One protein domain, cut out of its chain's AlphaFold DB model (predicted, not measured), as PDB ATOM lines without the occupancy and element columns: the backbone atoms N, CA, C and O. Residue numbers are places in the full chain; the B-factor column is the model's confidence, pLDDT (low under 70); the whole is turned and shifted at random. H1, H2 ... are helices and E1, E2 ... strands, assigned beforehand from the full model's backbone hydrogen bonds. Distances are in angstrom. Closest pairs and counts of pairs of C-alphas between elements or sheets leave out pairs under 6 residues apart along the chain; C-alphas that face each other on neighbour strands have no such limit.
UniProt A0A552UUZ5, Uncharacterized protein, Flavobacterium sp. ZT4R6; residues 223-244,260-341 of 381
ATOM      1  N   ARG A 223      20.030  58.479  17.314       97.94
ATOM      2  CA  ARG A 223      19.436  59.649  16.653       97.94
ATOM      3  C   ARG A 223      18.742  59.247  15.356       97.94
ATOM      4  O   ARG A 223      18.974  58.169  14.811       97.94
ATOM      5  N   ALA A 224      17.866  60.117  14.864       98.25
ATOM      6  CA  ALA A 224      17.190  59.920  13.588       98.25
ATOM      7  C   ALA A 224      17.898  60.678  12.456       98.25
ATOM      8  O   ALA A 224      18.410  61.775  12.666       98.25
ATOM      9  N   VAL A 225      17.873  60.116  11.250       98.25
ATOM     10  CA  VAL A 225      18.454  60.700  10.031       98.25
ATOM     11  C   VAL A 225      17.368  60.814   8.966       98.25
ATOM     12  O   VAL A 225      16.601  59.884   8.758       98.25
ATOM     13  N   HIS A 226      17.290  61.943   8.278       97.56
ATOM     14  CA  HIS A 226      16.356  62.189   7.187       97.56
ATOM     15  C   HIS A 226      16.948  61.743   5.850       97.56
ATOM     16  O   HIS A 226      17.992  62.244   5.435       97.56
ATOM     17  N   LYS A 227      16.260  60.846   5.139       95.06
ATOM     18  CA  LYS A 227      16.691  60.306   3.846       95.06
ATOM     19  C   LYS A 227      15.589  60.423   2.793       95.06
ATOM     20  O   LYS A 227      14.408  60.288   3.106       95.06
ATOM     21  N   GLU A 228      15.996  60.609   1.541       92.56
ATOM     22  CA  GLU A 228      15.151  60.349   0.372       92.56
ATOM     23  C   GLU A 228      15.243  58.852   0.065       92.56
ATOM     24  O   GLU A 228      16.258  58.376  -0.433       92.56
ATOM     25  N   LEU A 229      14.216  58.092   0.429       89.75
ATOM     26  CA  LEU A 229      14.124  56.654   0.202       89.75
ATOM     27  C   LEU A 229      13.412  56.360  -1.120       89.75
ATOM     28  O   LEU A 229      12.732  57.211  -1.683       89.75
ATOM     29  N   GLN A 230      13.524  55.119  -1.585       88.06
ATOM     30  CA  GLN A 230      12.833  54.633  -2.773       88.06
ATOM     31  C   GLN A 230      11.937  53.442  -2.412       88.06
ATOM     32  O   GLN A 230      12.309  52.601  -1.586       88.06
ATOM     33  N   ASN A 231      10.719  53.393  -2.957       84.12
ATOM     34  CA  ASN A 231       9.792  52.284  -2.733       84.12
ATOM     35  C   ASN A 231       9.975  51.174  -3.792       84.12
ATOM     36  O   ASN A 231      10.818  51.264  -4.680       84.12
ATOM     37  N   LYS A 232       9.178  50.100  -3.708       84.12
ATOM     38  CA  LYS A 232       9.250  48.974  -4.664       84.12
ATOM     39  C   LYS A 232       8.863  49.347  -6.100       84.12
ATOM     40  O   LYS A 232       9.204  48.602  -7.009       84.12
ATOM     41  N   ALA A 233       8.124  50.437  -6.281       88.00
ATOM     42  CA  ALA A 233       7.738  50.987  -7.576       88.00
ATOM     43  C   ALA A 233       8.739  52.043  -8.072       88.00
ATOM     44  O   ALA A 233       8.436  52.783  -8.999       88.00
ATOM     45  N   GLU A 234       9.919  52.119  -7.448       85.25
ATOM     46  CA  GLU A 234      10.973  53.077  -7.765       85.25
ATOM     47  C   GLU A 234      10.625  54.551  -7.490       85.25
ATOM     48  O   GLU A 234      11.397  55.447  -7.836       85.25
ATOM     49  N   GLU A 235       9.527  54.822  -6.785       88.62
ATOM     50  CA  GLU A 235       9.124  56.179  -6.426       88.62
ATOM     51  C   GLU A 235       9.915  56.666  -5.210       88.62
ATOM     52  O   GLU A 235      10.055  55.962  -4.200       88.62
ATOM     53  N   LYS A 236      10.424  57.894  -5.314       91.12
ATOM     54  CA  LYS A 236      11.172  58.566  -4.254       91.12
ATOM     55  C   LYS A 236      10.223  59.179  -3.230       91.12
ATOM     56  O   LYS A 236       9.224  59.787  -3.600       91.12
ATOM     57  N   TYR A 237      10.552  59.045  -1.952       92.00
ATOM     58  CA  TYR A 237       9.816  59.660  -0.848       92.00
ATOM     59  C   TYR A 237      10.760  60.008   0.300       92.00
ATOM     60  O   TYR A 237      11.737  59.303   0.551       92.00
ATOM     61  N   ASN A 238      10.459  61.069   1.045       93.50
ATOM     62  CA  ASN A 238      11.257  61.432   2.209       93.50
ATOM     63  C   ASN A 238      10.812  60.671   3.458       93.50
ATOM     64  O   ASN A 238       9.623  60.441   3.700       93.50
ATOM     65  N   SER A 239      11.777  60.289   4.290       95.69
ATOM     66  CA  SER A 239      11.495  59.698   5.591       95.69
ATOM     67  C   SER A 239      12.640  59.920   6.568       95.69
ATOM     68  O   SER A 239      13.816  59.850   6.210       95.69
ATOM     69  N   TRP A 240      12.293  60.128   7.835       97.88
ATOM     70  CA  TRP A 240      13.252  59.975   8.920       97.88
ATOM     71  C   TRP A 240      13.409  58.498   9.267       97.88
ATOM     72  O   TRP A 240      12.418  57.788   9.434       97.88
ATOM     73  N   VAL A 241      14.649  58.052   9.428       97.06
ATOM     74  CA  VAL A 241      15.007  56.692   9.825       97.06
ATOM     75  C   VAL A 241      15.747  56.695  11.157       97.06
ATOM     76  O   VAL A 241      16.510  57.613  11.442       97.06
ATOM     77  N   GLN A 242      15.512  55.680  11.986       97.94
ATOM     78  CA  GLN A 242      16.142  55.514  13.302       97.94
ATOM     79  C   GLN A 242      16.299  54.023  13.614       97.94
ATOM     80  O   GLN A 242      15.427  53.234  13.240       97.94
ATOM     81  N   LEU A 243      17.369  53.620  14.310       97.25
ATOM     82  CA  LEU A 243      17.525  52.225  14.737       97.25
ATOM     83  C   LEU A 243      16.484  51.835  15.793       97.25
ATOM     84  O   LEU A 243      16.147  52.591  16.707       97.25
ATOM     85  N   ASP A 244      15.986  50.611  15.676       96.12
ATOM     86  CA  ASP A 244      15.161  49.959  16.674       96.12
ATOM     87  C   ASP A 244      15.982  48.961  17.484       96.12
ATOM     88  O   ASP A 244      16.008  47.769  17.189       96.12
ATOM     89  N   SER A 260       7.588  58.436   7.900       93.19
ATOM     90  CA  SER A 260       7.299  59.008   6.579       93.19
ATOM     91  C   SER A 260       6.681  60.402   6.705       93.19
ATOM     92  O   SER A 260       6.325  60.836   7.799       93.19
ATOM     93  N   GLU A 261       6.497  61.104   5.591       90.88
ATOM     94  CA  GLU A 261       5.815  62.408   5.578       90.88
ATOM     95  C   GLU A 261       4.417  62.338   6.229       90.88
ATOM     96  O   GLU A 261       4.066  63.191   7.045       90.88
ATOM     97  N   ASN A 262       3.670  61.251   5.996       92.19
ATOM     98  CA  ASN A 262       2.355  61.009   6.608       92.19
ATOM     99  C   ASN A 262       2.405  60.834   8.132       92.19
ATOM    100  O   ASN A 262       1.392  61.015   8.808       92.19
ATOM    101  N   TYR A 263       3.573  60.507   8.693       94.44
ATOM    102  CA  TYR A 263       3.754  60.478  10.138       94.44
ATOM    103  C   TYR A 263       3.551  61.874  10.747       94.44
ATOM    104  O   TYR A 263       3.119  61.980  11.894       94.44
ATOM    105  N   GLY A 264       3.808  62.949   9.992       94.56
ATOM    106  CA  GLY A 264       3.511  64.327  10.387       94.56
ATOM    107  C   GLY A 264       4.502  64.922  11.386       94.56
ATOM    108  O   GLY A 264       4.099  65.685  12.264       94.56
ATOM    109  N   TYR A 265       5.781  64.537  11.312       97.50
ATOM    110  CA  TYR A 265       6.843  65.276  11.995       97.50
ATOM    111  C   TYR A 265       7.302  66.444  11.123       97.50
ATOM    112  O   TYR A 265       7.882  66.240  10.061       97.50
ATOM    113  N   ASP A 266       7.076  67.657  11.618       96.88
ATOM    114  CA  ASP A 266       7.575  68.891  11.027       96.88
ATOM    115  C   ASP A 266       8.705  69.444  11.906       96.88
ATOM    116  O   ASP A 266       8.477  69.946  13.013       96.88
ATOM    117  N   MET A 267       9.943  69.300  11.426       96.56
ATOM    118  CA  MET A 267      11.139  69.751  12.139       96.56
ATOM    119  C   MET A 267      11.192  71.277  12.257       96.56
ATOM    120  O   MET A 267      11.618  71.792  13.289       96.56
ATOM    121  N   GLU A 268      10.757  72.006  11.233       96.38
ATOM    122  CA  GLU A 268      10.794  73.467  11.227       96.38
ATOM    123  C   GLU A 268       9.785  74.038  12.227       96.38
ATOM    124  O   GLU A 268      10.126  74.889  13.057       96.38
ATOM    125  N   ALA A 269       8.564  73.499  12.232       97.56
ATOM    126  CA  ALA A 269       7.555  73.846  13.222       97.56
ATOM    127  C   ALA A 269       7.973  73.429  14.642       97.56
ATOM    128  O   ALA A 269       7.612  74.098  15.611       97.56
ATOM    129  N   ALA A 270       8.723  72.332  14.798       97.19
ATOM    130  CA  ALA A 270       9.275  71.934  16.090       97.19
ATOM    131  C   ALA A 270      10.346  72.921  16.585       97.19
ATOM    132  O   ALA A 270      10.276  73.343  17.737       97.19
ATOM    133  N   LEU A 271      11.281  73.332  15.723       97.19
ATOM    134  CA  LEU A 271      12.329  74.310  16.042       97.19
ATOM    135  C   LEU A 271      11.755  75.694  16.370       97.19
ATOM    136  O   LEU A 271      12.189  76.320  17.332       97.19
ATOM    137  N   SER A 272      10.729  76.134  15.637       96.50
ATOM    138  CA  SER A 272      10.094  77.454  15.806       96.50
ATOM    139  C   SER A 272       9.401  77.651  17.162       96.50
ATOM    140  O   SER A 272       9.045  78.769  17.525       96.50
ATOM    141  N   LYS A 273       9.216  76.576  17.940       96.19
ATOM    142  CA  LYS A 273       8.712  76.634  19.323       96.19
ATOM    143  C   LYS A 273       9.779  77.072  20.331       96.19
ATOM    144  O   LYS A 273       9.459  77.253  21.505       96.19
ATOM    145  N   HIS A 274      11.029  77.207  19.899       95.81
ATOM    146  CA  HIS A 274      12.163  77.590  20.729       95.81
ATOM    147  C   HIS A 274      12.707  78.960  20.295       95.81
ATOM    148  O   HIS A 274      12.654  79.291  19.111       95.81
ATOM    149  N   PRO A 275      13.263  79.762  21.220       95.94
ATOM    150  CA  PRO A 275      13.774  81.102  20.931       95.94
ATOM    151  C   PRO A 275      15.160  81.060  20.256       95.94
ATOM    152  O   PRO A 275      16.097  81.705  20.718       95.94
ATOM    153  N   ILE A 276      15.312  80.260  19.197       97.06
ATOM    154  CA  ILE A 276      16.582  80.027  18.500       97.06
ATOM    155  C   ILE A 276      16.886  81.204  17.570       97.06
ATOM    156  O   ILE A 276      16.146  81.475  16.624       97.06
ATOM    157  N   LYS A 277      18.005  81.881  17.818       96.81
ATOM    158  CA  LYS A 277      18.453  83.052  17.062       96.81
ATOM    159  C   LYS A 277      18.807  82.708  15.615       96.81
ATOM    160  O   LYS A 277      18.504  83.485  14.715       96.81
ATOM    161  N   GLU A 278      19.396  81.537  15.372       95.75
ATOM    162  CA  GLU A 278      19.792  81.070  14.037       95.75
ATOM    163  C   GLU A 278      18.600  80.922  13.075       95.75
ATOM    164  O   GLU A 278      18.787  81.039  11.870       95.75
ATOM    165  N   LEU A 279      17.368  80.755  13.578       96.50
ATOM    166  CA  LEU A 279      16.163  80.681  12.737       96.50
ATOM    167  C   LEU A 279      15.766  82.026  12.111       96.50
ATOM    168  O   LEU A 279      14.945  82.048  11.200       96.50
ATOM    169  N   GLN A 280      16.311  83.146  12.598       95.38
ATOM    170  CA  GLN A 280      15.987  84.490  12.103       95.38
ATOM    171  C   GLN A 280      16.712  84.845  10.800       95.38
ATOM    172  O   GLN A 280      16.408  85.870  10.189       95.38
ATOM    173  N   ARG A 281      17.697  84.036  10.398       95.62
ATOM    174  CA  ARG A 281      18.462  84.212   9.166       95.62
ATOM    175  C   ARG A 281      18.407  82.937   8.340       95.62
ATOM    176  O   ARG A 281      18.782  81.880   8.839       95.62
ATOM    177  N   ASP A 282      18.005  83.058   7.080       94.69
ATOM    178  CA  ASP A 282      17.785  81.903   6.204       94.69
ATOM    179  C   ASP A 282      19.049  81.046   6.024       94.69
ATOM    180  O   ASP A 282      18.984  79.828   6.137       94.69
ATOM    181  N   ASP A 283      20.226  81.664   5.877       90.12
ATOM    182  CA  ASP A 283      21.493  80.943   5.710       90.12
ATOM    183  C   ASP A 283      21.867  80.081   6.929       90.12
ATOM    184  O   ASP A 283      22.341  78.949   6.796       90.12
ATOM    185  N   PHE A 284      21.626  80.593   8.136       94.50
ATOM    186  CA  PHE A 284      21.870  79.852   9.374       94.50
ATOM    187  C   PHE A 284      20.785  78.819   9.660       94.50
ATOM    188  O   PHE A 284      21.095  77.726  10.143       94.50
ATOM    189  N   LYS A 285      19.535  79.133   9.326       97.19
ATOM    190  CA  LYS A 285      18.413  78.206   9.415       97.19
ATOM    191  C   LYS A 285      18.632  76.993   8.515       97.19
ATOM    192  O   LYS A 285      18.535  75.873   9.009       97.19
ATOM    193  N   ASP A 286      18.986  77.196   7.249       94.50
ATOM    194  CA  ASP A 286      19.226  76.110   6.294       94.50
ATOM    195  C   ASP A 286      20.383  75.219   6.757       94.50
ATOM    196  O   ASP A 286      20.250  73.996   6.813       94.50
ATOM    197  N   SER A 287      21.487  75.827   7.210       95.12
ATOM    198  CA  SER A 287      22.629  75.090   7.763       95.12
ATOM    199  C   SER A 287      22.253  74.257   8.998       95.12
ATOM    200  O   SER A 287      22.642  73.088   9.107       95.12
ATOM    201  N   LEU A 288      21.455  74.822   9.913       97.62
ATOM    202  CA  LEU A 288      20.926  74.112  11.077       97.62
ATOM    203  C   LEU A 288      20.036  72.941  10.644       97.62
ATOM    204  O   LEU A 288      20.230  71.818  11.110       97.62
ATOM    205  N   MET A 289      19.088  73.180   9.737       97.25
ATOM    206  CA  MET A 289      18.174  72.151   9.242       97.25
ATOM    207  C   MET A 289      18.928  71.007   8.556       97.25
ATOM    208  O   MET A 289      18.635  69.843   8.830       97.25
ATOM    209  N   ASP A 290      19.925  71.303   7.726       96.69
ATOM    210  CA  ASP A 290      20.742  70.292   7.049       96.69
ATOM    211  C   ASP A 290      21.601  69.477   8.019       96.69
ATOM    212  O   ASP A 290      21.763  68.265   7.843       96.69
ATOM    213  N   SER A 291      22.128  70.112   9.070       97.81
ATOM    214  CA  SER A 291      22.861  69.412  10.128       97.81
ATOM    215  C   SER A 291      21.949  68.441  10.887       97.81
ATOM    216  O   SER A 291      22.284  67.265  11.056       97.81
ATOM    217  N   LEU A 292      20.753  68.894  11.273       98.25
ATOM    218  CA  LEU A 292      19.769  68.081  11.992       98.25
ATOM    219  C   LEU A 292      19.198  66.946  11.136       98.25
ATOM    220  O   LEU A 292      19.015  65.839  11.641       98.25
ATOM    221  N   LYS A 293      18.977  67.174   9.834       98.06
ATOM    222  CA  LYS A 293      18.592  66.126   8.873       98.06
ATOM    223  C   LYS A 293      19.624  65.003   8.803       98.06
ATOM    224  O   LYS A 293      19.245  63.850   8.650       98.06
ATOM    225  N   LYS A 294      20.912  65.296   8.989       97.19
ATOM    226  CA  LYS A 294      21.973  64.274   9.061       97.19
ATOM    227  C   LYS A 294      22.036  63.567  10.420       97.19
ATOM    228  O   LYS A 294      22.905  62.723  10.622       97.19
ATOM    229  N   GLY A 295      21.136  63.893  11.350       97.88
ATOM    230  CA  GLY A 295      21.087  63.338  12.700       97.88
ATOM    231  C   GLY A 295      22.163  63.891  13.630       97.88
ATOM    232  O   GLY A 295      22.500  63.237  14.613       97.88
ATOM    233  N   ASN A 296      22.745  65.053  13.317       98.06
ATOM    234  CA  ASN A 296      23.710  65.694  14.203       98.06
ATOM    235  C   ASN A 296      23.012  66.365  15.391       98.06
ATOM    236  O   ASN A 296      21.858  66.783  15.309       98.06
ATOM    237  N   VAL A 297      23.774  66.534  16.468       97.38
ATOM    238  CA  VAL A 297      23.450  67.447  17.563       97.38
ATOM    239  C   VAL A 297      24.108  68.791  17.251       97.38
ATOM    240  O   VAL A 297      25.329  68.853  17.098       97.38
ATOM    241  N   GLN A 298      23.321  69.858  17.133       97.50
ATOM    242  CA  GLN A 298      23.797  71.162  16.675       97.50
ATOM    243  C   GLN A 298      23.760  72.203  17.795       97.50
ATOM    244  O   GLN A 298      22.746  72.356  18.471       97.50
ATOM    245  N   LEU A 299      24.858  72.943  17.967       97.12
ATOM    246  CA  LEU A 299      24.918  74.100  18.860       97.12
ATOM    247  C   LEU A 299      24.095  75.253  18.273       97.12
ATOM    248  O   LEU A 299      24.283  75.609  17.108       97.12
ATOM    249  N   VAL A 300      23.233  75.839  19.093       97.88
ATOM    250  CA  VAL A 300      22.352  76.963  18.767       97.88
ATOM    251  C   VAL A 300      22.342  77.989  19.898       97.88
ATOM    252  O   VAL A 300      22.723  77.696  21.037       97.88
ATOM    253  N   THR A 301      21.875  79.194  19.595       97.94
ATOM    254  CA  THR A 301      21.795  80.309  20.537       97.94
ATOM    255  C   THR A 301      20.338  80.601  20.857       97.94
ATOM    256  O   THR A 301      19.570  81.004  19.988       97.94
ATOM    257  N   PHE A 302      19.936  80.418  22.112       96.56
ATOM    258  CA  PHE A 302      18.623  80.845  22.586       96.56
ATOM    259  C   PHE A 302      18.692  82.307  23.015       96.56
ATOM    260  O   PHE A 302      19.612  82.687  23.736       96.56
ATOM    261  N   GLN A 303      17.710  83.109  22.610       96.00
ATOM    262  CA  GLN A 303      17.608  84.518  22.978       96.00
ATOM    263  C   GLN A 303      16.273  84.795  23.676       96.00
ATOM    264  O   GLN A 303      15.225  84.863  23.039       96.00
ATOM    265  N   VAL A 304      16.316  84.984  24.996       92.44
ATOM    266  CA  VAL A 304      15.141  85.299  25.829       92.44
ATOM    267  C   VAL A 304      15.399  86.619  26.543       92.44
ATOM    268  O   VAL A 304      16.439  86.777  27.177       92.44
ATOM    269  N   ASP A 305      14.488  87.584  26.401       91.19
ATOM    270  CA  ASP A 305      14.590  88.925  27.004       91.19
ATOM    271  C   ASP A 305      15.934  89.634  26.729       91.19
ATOM    272  O   ASP A 305      16.490  90.336  27.572       91.19
ATOM    273  N   GLY A 306      16.495  89.415  25.534       89.25
ATOM    274  CA  GLY A 306      17.785  89.981  25.119       89.25
ATOM    275  C   GLY A 306      19.022  89.276  25.690       89.25
ATOM    276  O   GLY A 306      20.136  89.647  25.327       89.25
ATOM    277  N   LYS A 307      18.858  88.247  26.532       95.06
ATOM    278  CA  LYS A 307      19.955  87.412  27.030       95.06
ATOM    279  C   LYS A 307      20.164  86.201  26.125       95.06
ATOM    280  O   LYS A 307      19.212  85.489  25.812       95.06
ATOM    281  N   GLU A 308      21.419  85.954  25.762       96.94
ATOM    282  CA  GLU A 308      21.816  84.821  24.926       96.94
ATOM    283  C   GLU A 308      22.394  83.676  25.763       96.94
ATOM    284  O   GLU A 308      23.278  83.882  26.599       96.94
ATOM    285  N   THR A 309      21.910  82.457  25.525       96.25
ATOM    286  CA  THR A 309      22.449  81.221  26.108       96.25
ATOM    287  C   THR A 309      22.634  80.163  25.031       96.25
ATOM    288  O   THR A 309      21.813  80.018  24.129       96.25
ATOM    289  N   LYS A 310      23.734  79.411  25.108       97.19
ATOM    290  CA  LYS A 310      24.028  78.344  24.151       97.19
ATOM    291  C   LYS A 310      23.379  77.035  24.583       97.19
ATOM    292  O   LYS A 310      23.467  76.667  25.751       97.19
ATOM    293  N   HIS A 311      22.781  76.339  23.627       97.75
ATOM    294  CA  HIS A 311      22.171  75.026  23.808       97.75
ATOM    295  C   HIS A 311      22.506  74.123  22.634       97.75
ATOM    296  O   HIS A 311      22.840  74.600  21.554       97.75
ATOM    297  N   TYR A 312      22.364  72.821  22.828       98.12
ATOM    298  CA  TYR A 312      22.431  71.865  21.734       98.12
ATOM    299  C   TYR A 312      21.037  71.368  21.381       98.12
ATOM    300  O   TYR A 312      20.204  71.194  22.269       98.12
ATOM    301  N   VAL A 313      20.777  71.125  20.100       98.12
ATOM    302  CA  VAL A 313      19.500  70.592  19.619       98.12
ATOM    303  C   VAL A 313      19.695  69.393  18.702       98.12
ATOM    304  O   VAL A 313      20.655  69.341  17.940       98.12
ATOM    305  N   GLU A 314      18.767  68.440  18.759       97.50
ATOM    306  CA  GLU A 314      18.658  67.332  17.800       97.50
ATOM    307  C   GLU A 314      17.197  67.119  17.381       97.50
ATOM    308  O   GLU A 314      16.263  67.423  18.133       97.50
ATOM    309  N   ALA A 315      16.989  66.555  16.192       98.12
ATOM    310  CA  ALA A 315      15.663  66.167  15.730       98.12
ATOM    311  C   ALA A 315      15.127  64.960  16.520       98.12
ATOM    312  O   ALA A 315      15.839  63.979  16.727       98.12
ATOM    313  N   ASN A 316      13.843  64.991  16.888       97.56
ATOM    314  CA  ASN A 316      13.168  63.871  17.543       97.56
ATOM    315  C   ASN A 316      11.837  63.529  16.843       97.56
ATOM    316  O   ASN A 316      10.752  63.839  17.358       97.56
ATOM    317  N   PRO A 317      11.902  62.862  15.673       97.75
ATOM    318  CA  PRO A 317      10.719  62.500  14.902       97.75
ATOM    319  C   PRO A 317       9.731  61.651  15.694       97.75
ATOM    320  O   PRO A 317       8.539  61.930  15.643       97.75
ATOM    321  N   GLN A 318      10.207  60.685  16.489       95.31
ATOM    322  CA  GLN A 318       9.357  59.769  17.261       95.31
ATOM    323  C   GLN A 318       8.363  60.489  18.185       95.31
ATOM    324  O   GLN A 318       7.255  59.999  18.404       95.31
ATOM    325  N   PHE A 319       8.747  61.640  18.738       95.62
ATOM    326  CA  PHE A 319       7.874  62.449  19.593       95.62
ATOM    327  C   PHE A 319       7.373  63.725  18.908       95.62
ATOM    328  O   PHE A 319       6.644  64.499  19.524       95.62
ATOM    329  N   LYS A 320       7.708  63.921  17.628       97.19
ATOM    330  CA  LYS A 320       7.394  65.108  16.823       97.19
ATOM    331  C   LYS A 320       7.891  66.418  17.451       97.19
ATOM    332  O   LYS A 320       7.205  67.443  17.419       97.19
ATOM    333  N   THR A 321       9.078  66.377  18.051       96.56
ATOM    334  CA  THR A 321       9.722  67.520  18.715       96.56
ATOM    335  C   THR A 321      11.189  67.623  18.310       96.56
ATOM    336  O   THR A 321      11.694  66.808  17.544       96.56
ATOM    337  N   VAL A 322      11.896  68.597  18.876       97.44
ATOM    338  CA  VAL A 322      13.357  68.571  18.995       97.44
ATOM    339  C   VAL A 322      13.733  68.301  20.451       97.44
ATOM    340  O   VAL A 322      12.966  68.635  21.359       97.44
ATOM    341  N   ASN A 323      14.872  67.658  20.689       97.12
ATOM    342  CA  ASN A 323      15.454  67.615  22.030       97.12
ATOM    343  C   ASN A 323      16.403  68.803  22.189       97.12
ATOM    344  O   ASN A 323      17.044  69.205  21.223       97.12
ATOM    345  N   VAL A 324      16.474  69.357  23.399       97.19
ATOM    346  CA  VAL A 324      17.360  70.474  23.750       97.19
ATOM    347  C   VAL A 324      18.252  70.028  24.899       97.19
ATOM    348  O   VAL A 324      17.754  69.395  25.832       97.19
ATOM    349  N   TYR A 325      19.534  70.369  24.856       96.75
ATOM    350  CA  TYR A 325      20.517  70.035  25.884       96.75
ATOM    351  C   TYR A 325      21.267  71.282  26.353       96.75
ATOM    352  O   TYR A 325      21.361  72.284  25.634       96.75
ATOM    353  N   ASP A 326      21.780  71.225  27.576       94.69
ATOM    354  CA  ASP A 326      22.736  72.202  28.097       94.69
ATOM    355  C   ASP A 326      24.178  71.898  27.649       94.69
ATOM    356  O   ASP A 326      24.420  71.044  26.794       94.69
ATOM    357  N   SER A 327      25.143  72.638  28.201       93.25
ATOM    358  CA  SER A 327      26.570  72.475  27.909       93.25
ATOM    359  C   SER A 327      27.144  71.125  28.335       93.25
ATOM    360  O   SER A 327      28.151  70.709  27.771       93.25
ATOM    361  N   ASP A 328      26.500  70.446  29.285       92.00
ATOM    362  CA  ASP A 328      26.926  69.155  29.829       92.00
ATOM    363  C   ASP A 328      26.199  67.988  29.137       92.00
ATOM    364  O   ASP A 328      26.190  66.854  29.627       92.00
ATOM    365  N   MET A 329      25.564  68.271  27.991       92.06
ATOM    366  CA  MET A 329      24.768  67.332  27.203       92.06
ATOM    367  C   MET A 329      23.616  66.697  28.000       92.06
ATOM    368  O   MET A 329      23.130  65.617  27.654       92.06
ATOM    369  N   GLN A 330      23.120  67.378  29.040       93.50
ATOM    370  CA  GLN A 330      21.945  66.942  29.788       93.50
ATOM    371  C   GLN A 330      20.673  67.473  29.134       93.50
ATOM    372  O   GLN A 330      20.548  68.652  28.796       93.50
ATOM    373  N   ARG A 331      19.693  66.584  28.940       93.06
ATOM    374  CA  ARG A 331      18.450  66.920  28.240       93.06
ATOM    375  C   ARG A 331      17.576  67.851  29.082       93.06
ATOM    376  O   ARG A 331      17.108  67.501  30.167       93.06
ATOM    377  N   LEU A 332      17.245  69.009  28.529       89.75
ATOM    378  CA  LEU A 332      16.337  69.978  29.126       89.75
ATOM    379  C   LEU A 332      14.878  69.585  28.851       89.75
ATOM    380  O   LEU A 332      14.509  69.185  27.748       89.75
ATOM    381  N   GLY A 333      14.020  69.692  29.868       73.81
ATOM    382  CA  GLY A 333      12.571  69.516  29.711       73.81
ATOM    383  C   GLY A 333      12.043  68.081  29.537       73.81
ATOM    384  O   GLY A 333      10.836  67.930  29.343       73.81
ATOM    385  N   SER A 334      12.867  67.026  29.655       56.09
ATOM    386  CA  SER A 334      12.336  65.658  29.806       56.09
ATOM    387  C   SER A 334      11.687  65.492  31.188       56.09
ATOM    388  O   SER A 334      12.166  66.035  32.185       56.09
ATOM    389  N   ARG A 335      10.618  64.690  31.292       50.84
ATOM    390  CA  ARG A 335      10.112  64.234  32.603       50.84
ATOM    391  C   ARG A 335      11.222  63.569  33.437       50.84
ATOM    392  O   ARG A 335      11.167  63.655  34.657       50.84
ATOM    393  N   GLU A 336      12.238  62.989  32.795       45.19
ATOM    394  CA  GLU A 336      13.408  62.391  33.455       45.19
ATOM    395  C   GLU A 336      14.356  63.429  34.077       45.19
ATOM    396  O   GLU A 336      14.831  63.209  35.187       45.19
ATOM    397  N   SER A 337      14.566  64.595  33.453       42.66
ATOM    398  CA  SER A 337      15.437  65.633  34.033       42.66
ATOM    399  C   SER A 337      14.788  66.325  35.236       42.66
ATOM    400  O   SER A 337      15.464  66.706  36.192       42.66
ATOM    401  N   ARG A 338      13.449  66.389  35.263       45.50
ATOM    402  CA  ARG A 338      12.698  66.768  36.472       45.50
ATOM    403  C   ARG A 338      12.792  65.712  37.573       45.50
ATOM    404  O   ARG A 338      12.855  66.092  38.736       45.50
ATOM    405  N   ALA A 339      12.841  64.425  37.225       46.88
ATOM    406  CA  ALA A 339      12.979  63.345  38.198       46.88
ATOM    407  C   ALA A 339      14.382  63.305  38.831       46.88
ATOM    408  O   ALA A 339      14.487  63.129  40.040       46.88
ATOM    409  N   GLN A 340      15.449  63.555  38.063       43.84
ATOM    410  CA  GLN A 340      16.814  63.625  38.605       43.84
ATOM    411  C   GLN A 340      17.011  64.830  39.539       43.84
ATOM    412  O   GLN A 340      17.539  64.658  40.636       43.84
ATOM    413  N   ASN A 341      16.472  66.005  39.190       43.66
ATOM    414  CA  ASN A 341      16.511  67.186  40.065       43.66
ATOM    415  C   ASN A 341      15.569  67.099  41.283       43.66
ATOM    416  O   ASN A 341      15.749  67.846  42.240       43.66
TER     417      ASN A 341
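AT A GLANCE: This is residues 223 to 244 and 260 to 341 of the 381 residues of an uncharacterized protein of Flavobacterium sp. ZT4R6 (UniProt A0A552UUZ5). A strongly twisted sheet of three strands, E3, E4 and E5, has the helices H1 and H3 over one face, and a separate two-stranded hairpin, E1 and E2, reaches away past the last residues of H3. The turn of that hairpin and the turn between E3 and E4 mark the two ends of the longest axis, and H4, residues 335 to 341, sticks out beyond E5. The printed part has 104 residues with four named helices and five named strands, in the order E1 E2 H1 H2 H3 E3 E4 E5 H4; the class is mixed, helices and strands. Both sheets are antiparallel, the larger in the order E3, E4, E5. The whole is only just compact, close to loose, with a radius of gyration of the C-alphas of 15.1 A and spans of 51 by 35 by 20 A.

HOW THE PARTS SIT: E1, residues 225 to 230, and E2, residues 236 to 244, form an antiparallel hairpin, with N 227 and O 239 within hydrogen-bond range at 2.8 A. E2 bends by 54 degrees at residue 240. H1, residues 267 to 271, is on the sheet of E3, residues 298 to 304, E4, residues 307 to 316, and E5, residues 321 to 325, at a height over the sheet of 8.0 A. It lies only just over E5, on which 3 of its 5 C-alphas fall. H2, residues 277 to 280, only grazes this sheet with residues 277 to 279. H2 and H3, residues 282 to 293, touch only at the corner by their link, the closest C-alphas being those of Leu 279 and Lys 285, 4.7 A apart. H3 lies on the same face as H1, over E3 at a height over the sheet of 9.8 A, slantwise at 39 degrees to E3 on the local plane. The closest C-alphas of H3 and E1 are those of Lys 293 and His 226, 4.8 A apart. E3, E4 and E5 form a meander, each strand the antiparallel neighbour of the one before; N 300 and O 311 are 2.8 A apart, and N 323 and O 314 2.9 A. E4 bends by 57 degrees at residue 310. H4, residues 335 to 341, stands free. In H1, H3 and H4 every O i to N i+4 pair is within hydrogen-bond range; H2 is too short for such a pair.

IN THESE COORDINATES: E1 begins at C-alpha 225 (18.454, 60.700, 10.031) and measures 15.2 A from first to last C-alpha; E2 measures 23.0 A. H3 measures 16.0 A, E3 18.9 A, E4 26.3 A and E5 13.2 A. H1 and H2 are short, with 5 and 4 residues. H4 ends at C-alpha 341 (16.511, 67.186, 40.065).

THE WHOLE: The C-alphas farthest apart, those of Ala 233 and Gly 306, are 51.9 A apart. Residues 245 to 259 are not printed, and C-alphas 244 and 260 across this cut are 15.7 A apart. Of the links that are printed whole, E5 to H4 is short and the others are tight. The mean pLDDT of the printed part is 91.3, and residues 334 to 341 are under 70.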